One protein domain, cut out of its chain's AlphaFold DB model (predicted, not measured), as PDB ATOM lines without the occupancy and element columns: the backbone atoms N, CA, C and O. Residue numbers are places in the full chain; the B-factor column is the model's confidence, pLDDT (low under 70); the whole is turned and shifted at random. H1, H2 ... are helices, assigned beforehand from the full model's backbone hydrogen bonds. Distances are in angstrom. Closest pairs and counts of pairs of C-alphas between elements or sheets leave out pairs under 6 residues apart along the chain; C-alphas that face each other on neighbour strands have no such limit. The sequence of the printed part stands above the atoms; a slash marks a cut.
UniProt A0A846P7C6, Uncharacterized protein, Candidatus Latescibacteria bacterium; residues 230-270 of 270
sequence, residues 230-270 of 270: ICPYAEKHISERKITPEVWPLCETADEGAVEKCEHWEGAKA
ATOM      1  N   ILE A 230     418.361 246.853 534.358       80.12
ATOM      2  CA  ILE A 230     419.425 247.742 533.870       80.12
ATOM      3  C   ILE A 230     419.755 247.402 532.415       80.12
ATOM      4  O   ILE A 230     419.848 246.236 532.028       80.12
ATOM      5  N   CYS A 231     420.011 248.432 531.607       84.12
ATOM      6  CA  CYS A 231     420.459 248.275 530.229       84.12
ATOM      7  C   CYS A 231     421.730 247.400 530.155       84.12
ATOM      8  O   CYS A 231     422.732 247.714 530.809       84.12
ATOM      9  N   PRO A 232     421.768 246.362 529.295       84.06
ATOM     10  CA  PRO A 232     422.909 245.445 529.203       84.06
ATOM     11  C   PRO A 232     424.203 246.133 528.745       84.06
ATOM     12  O   PRO A 232     425.302 245.643 529.004       84.06
ATOM     13  N   TYR A 233     424.095 247.291 528.089       87.19
ATOM     14  CA  TYR A 233     425.236 248.076 527.619       87.19
ATOM     15  C   TYR A 233     425.706 249.140 528.622       87.19
ATOM     16  O   TYR A 233     426.699 249.817 528.352       87.19
ATOM     17  N   ALA A 234     425.050 249.283 529.782       86.06
ATOM     18  CA  ALA A 234     425.364 250.328 530.757       86.06
ATOM     19  C   ALA A 234     426.839 250.290 531.199       86.06
ATOM     20  O   ALA A 234     427.507 251.323 531.195       86.06
ATOM     21  N   GLU A 235     427.391 249.105 531.490       86.44
ATOM     22  CA  GLU A 235     428.802 248.948 531.880       86.44
ATOM     23  C   GLU A 235     429.757 249.482 530.803       86.44
ATOM     24  O   GLU A 235     430.659 250.284 531.078       86.44
ATOM     25  N   LYS A 236     429.508 249.086 529.550       88.38
ATOM     26  CA  LYS A 236     430.286 249.526 528.394       88.38
ATOM     27  C   LYS A 236     430.190 251.041 528.233       88.38
ATOM     28  O   LYS A 236     431.219 251.711 528.157       88.38
ATOM     29  N   HIS A 237     428.984 251.601 528.255       89.38
ATOM     30  CA  HIS A 237     428.763 253.037 528.074       89.38
ATOM     31  C   HIS A 237     429.368 253.882 529.202       89.38
ATOM     32  O   HIS A 237     429.863 254.980 528.936       89.38
ATOM     33  N   ILE A 238     429.403 253.379 530.441       86.75
ATOM     34  CA  ILE A 238     430.112 254.029 531.556       86.75
ATOM     35  C   ILE A 238     431.620 254.033 531.301       86.75
ATOM     36  O   ILE A 238     432.272 255.066 531.485       86.75
ATOM     37  N   SER A 239     432.181 252.903 530.857       85.81
ATOM     38  CA  SER A 239     433.618 252.782 530.579       85.81
ATOM     39  C   SER A 239     434.072 253.688 529.425       85.81
ATOM     40  O   SER A 239     435.115 254.340 529.511       85.81
ATOM     41  N   GLU A 240     433.234 253.821 528.394       89.69
ATOM     42  CA  GLU A 240     433.478 254.639 527.201       89.69
ATOM     43  C   GLU A 240     433.104 256.119 527.391       89.69
ATOM     44  O   GLU A 240     433.284 256.922 526.477       89.69
ATOM     45  N   ARG A 241     432.616 256.509 528.580       84.88
ATOM     46  CA  ARG A 241     432.153 257.873 528.907       84.88
ATOM     47  C   ARG A 241     431.020 258.377 528.000       84.88
ATOM     48  O   ARG A 241     430.932 259.575 527.736       84.88
ATOM     49  N   LYS A 242     430.159 257.463 527.549       86.69
ATOM     50  CA  LYS A 242     428.950 257.752 526.762       86.69
ATOM     51  C   LYS A 242     427.734 258.079 527.636       86.69
ATOM     52  O   LYS A 242     426.798 258.702 527.156       86.69
ATOM     53  N   ILE A 243     427.740 257.692 528.916       85.06
ATOM     54  CA  ILE A 243     426.651 258.048 529.837       85.06
ATOM     55  C   ILE A 243     426.824 259.483 530.336       85.06
ATOM     56  O   ILE A 243     427.886 259.854 530.839       85.06
ATOM     57  N   THR A 244     425.748 260.263 530.247       84.50
ATOM     58  CA  THR A 244     425.576 261.544 530.940       84.50
ATOM     59  C   THR A 244     424.433 261.437 531.959       84.50
ATOM     60  O   THR A 244     423.653 260.484 531.895       84.50
ATOM     61  N   PRO A 245     424.286 262.392 532.896       82.81
ATOM     62  CA  PRO A 245     423.172 262.395 533.847       82.81
ATOM     63  C   PRO A 245     421.795 262.406 533.174       82.81
ATOM     64  O   PRO A 245     420.833 261.912 533.747       82.81
ATOM     65  N   GLU A 246     421.698 262.952 531.963       82.81
ATOM     66  CA  GLU A 246     420.469 262.983 531.170       82.81
ATOM     67  C   GLU A 246     420.173 261.637 530.488       82.81
ATOM     68  O   GLU A 246     419.012 261.306 530.269       82.81
ATOM     69  N   VAL A 247     421.211 260.854 530.175       85.69
ATOM     70  CA  VAL A 247     421.094 259.526 529.546       85.69
ATOM     71  C   VAL A 247     420.924 258.419 530.592       85.69
ATOM     72  O   VAL A 247     420.299 257.403 530.303       85.69
ATOM     73  N   TRP A 248     421.433 258.612 531.814       87.06
ATOM     74  CA  TRP A 248     421.385 257.607 532.883       87.06
ATOM     75  C   TRP A 248     419.983 257.036 533.161       87.06
ATOM     76  O   TRP A 248     419.876 255.811 533.198       87.06
ATOM     77  N   PRO A 249     418.901 257.839 533.250       85.56
ATOM     78  CA  PRO A 249     417.561 257.299 533.477       85.56
ATOM     79  C   PRO A 249     417.114 256.306 532.398       85.56
ATOM     80  O   PRO A 249     416.422 255.345 532.707       85.56
ATOM     81  N   LEU A 250     417.543 256.493 531.142       85.12
ATOM     82  CA  LEU A 250     417.240 255.559 530.049       85.12
ATOM     83  C   LEU A 250     417.973 254.223 530.232       85.12
ATOM     84  O   LEU A 250     417.460 253.167 529.874       85.12
ATOM     85  N   CYS A 251     419.186 254.264 530.786       83.56
ATOM     86  CA  CYS A 251     419.945 253.062 531.119       83.56
ATOM     87  C   CYS A 251     419.394 252.344 532.359       83.56
ATOM     88  O   CYS A 251     419.567 251.132 532.461       83.56
ATOM     89  N   GLU A 252     418.773 253.077 533.282       80.31
ATOM     90  CA  GLU A 252     418.238 252.558 534.544       80.31
ATOM     91  C   GLU A 252     416.874 251.877 534.385       80.31
ATOM     92  O   GLU A 252     416.595 250.935 535.117       80.31
ATOM     93  N   THR A 253     416.024 252.350 533.464       76.56
ATOM     94  CA  THR A 253     414.697 251.746 533.250       76.56
ATOM     95  C   THR A 253     414.719 250.581 532.273       76.56
ATOM     96  O   THR A 253     413.857 249.713 532.369       76.56
ATOM     97  N   ALA A 254     415.651 250.595 531.310       68.31
ATOM     98  CA  ALA A 254     415.774 249.612 530.230       68.31
ATOM     99  C   ALA A 254     414.457 249.281 529.490       68.31
ATOM    100  O   ALA A 254     414.364 248.240 528.841       68.31
ATOM    101  N   ASP A 255     413.449 250.156 529.564       75.44
ATOM    102  CA  ASP A 255     412.154 249.931 528.928       75.44
ATOM    103  C   ASP A 255     412.243 250.099 527.400       75.44
ATOM    104  O   ASP A 255     413.144 250.763 526.877       75.44
ATOM    105  N   GLU A 256     411.304 249.506 526.660       69.69
ATOM    106  CA  GLU A 256     411.281 249.565 525.187       69.69
ATOM    107  C   GLU A 256     411.267 251.015 524.658       69.69
ATOM    108  O   GLU A 256     411.954 251.345 523.689       69.69
ATOM    109  N   GLY A 257     410.578 251.926 525.347       71.31
ATOM    110  CA  GLY A 257     410.566 253.353 525.022       71.31
ATOM    111  C   GLY A 257     411.874 254.084 525.358       71.31
ATOM    112  O   GLY A 257     412.162 255.128 524.765       71.31
ATOM    113  N   ALA A 258     412.682 253.566 526.282       70.94
ATOM    114  CA  ALA A 258     414.021 254.049 526.595       70.94
ATOM    115  C   ALA A 258     415.040 253.580 525.546       70.94
ATOM    116  O   ALA A 258     415.918 254.355 525.155       70.94
ATOM    117  N   VAL A 259     414.874 252.360 525.024       73.00
ATOM    118  CA  VAL A 259     415.671 251.806 523.915       73.00
ATOM    119  C   VAL A 259     415.524 252.650 522.648       73.00
ATOM    120  O   VAL A 259     416.525 253.008 522.023       73.00
ATOM    121  N   GLU A 260     414.298 253.042 522.292       75.12
ATOM    122  CA  GLU A 260     414.042 253.878 521.112       75.12
ATOM    123  C   GLU A 260     414.728 255.250 521.193       75.12
ATOM    124  O   GLU A 260     415.267 255.746 520.194       75.12
ATOM    125  N   LYS A 261     414.735 255.841 522.395       79.19
ATOM    126  CA  LYS A 261     415.259 257.187 522.684       79.19
ATOM    127  C   LYS A 261     416.765 257.220 522.939       79.19
ATOM    128  O   LYS A 261     417.343 258.304 522.990       79.19
ATOM    129  N   CYS A 262     417.409 256.068 523.108       81.31
ATOM    130  CA  CYS A 262     418.834 256.002 523.396       81.31
ATOM    131  C   CYS A 262     419.668 256.170 522.116       81.31
ATOM    132  O   CYS A 262     419.701 255.302 521.241       81.31
ATOM    133  N   GLU A 263     420.406 257.280 522.027       82.44
ATOM    134  CA  GLU A 263     421.342 257.558 520.924       82.44
ATOM    135  C   GLU A 263     422.534 256.586 520.883       82.44
ATOM    136  O   GLU A 263     423.207 256.454 519.862       82.44
ATOM    137  N   HIS A 264     422.804 255.897 521.995       82.94
ATOM    138  CA  HIS A 264     423.932 254.980 522.156       82.94
ATOM    139  C   HIS A 264     423.522 253.504 522.161       82.94
ATOM    140  O   HIS A 264     424.347 252.656 522.491       82.94
ATOM    141  N   TRP A 265     422.273 253.177 521.811       80.50
ATOM    142  CA  TRP A 265     421.810 251.790 521.760       80.50
ATOM    143  C   TRP A 265     422.589 250.973 520.722       80.50
ATOM    144  O   TRP A 265     422.725 251.387 519.571       80.50
ATOM    145  N   GLU A 266     423.087 249.805 521.133       77.62
ATOM    146  CA  GLU A 266     423.911 248.925 520.289       77.62
ATOM    147  C   GLU A 266     423.202 247.614 519.900       77.62
ATOM    148  O   GLU A 266     423.764 246.811 519.156       77.62
ATOM    149  N   GLY A 267     421.978 247.389 520.388       71.12
ATOM    150  CA  GLY A 267     421.147 246.246 520.009       71.12
ATOM    151  C   GLY A 267     420.293 246.527 518.770       71.12
ATOM    152  O   GLY A 267     420.228 247.655 518.273       71.12
ATOM    153  N   ALA A 268     419.574 245.512 518.283       61.12
ATOM    154  CA  ALA A 268     418.480 245.761 517.348       61.12
ATOM    155  C   ALA A 268     417.448 246.668 518.042       61.12
ATOM    156  O   ALA A 268     417.087 246.422 519.193       61.12
ATOM    157  N   LYS A 269     417.027 247.747 517.377       56.72
ATOM    158  CA  LYS A 269     415.814 248.462 517.781       56.72
ATOM    159  C   LYS A 269     414.657 247.548 517.382       56.72
ATOM    160  O   LYS A 269     414.609 247.158 516.213       56.72
ATOM    161  N   ALA A 270     413.874 247.107 518.364       52.62
ATOM    162  CA  ALA A 270     412.678 246.308 518.112       52.62
ATOM    163  C   ALA A 270     411.686 247.099 517.248       52.62
ATOM    164  O   ALA A 270     411.670 248.344 517.382       52.62
TER     165      ALA A 270
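What this domain is: This is residues 230 to 270 of the 270 residues of an uncharacterized protein of Candidatus Latescibacteria bacterium (UniProt A0A846P7C6). Three short helices are set in loops, each running opposite to the one before: H2 and H3 make a small helical hairpin, and H1 lies near H2 and apart from H3, the three centres making a triangle with H2 at its corner between the other two. The printed part has 41 residues with three named helices, H1, H2 and H3 in chain order, and no named strand. The class is all helix, though under half of the residues, 18, are in named elements. It is compact, with a radius of gyration of the C-alphas of 9.1 A and spans of 25 by 17 by 16 A.

How they stand to each other: H1, residues 234 to 239, and H2, residues 248 to 253, are close but not clearly touching; their closest C-alphas, of Ala 234 and Cys 251, are 6.1 A apart. They run opposite ways at a shallow tilt of 22 degrees. H2 touches H3, residues 256 to 261, closest at the C-alphas of Leu 250 and Ala 258, 5.0 A. This hairpin runs opposite ways at a shallow tilt of 19 degrees. H1 and H3 are apart. Every O i to N i+4 pair is within hydrogen-bond range in H1 and H2, and 1 of 2 in H3.

Where its parts are: H1 is 8.6 A long from C-alpha 234 at (425.364, 250.328, 530.757), H2 8.9 A, and H3 9.0 A to C-alpha 261 at (415.259, 257.187, 522.684).

The domain as a whole: The printed part has no cut and no long link. Residues 254, 256 and 268 to 270 are under pLDDT 70.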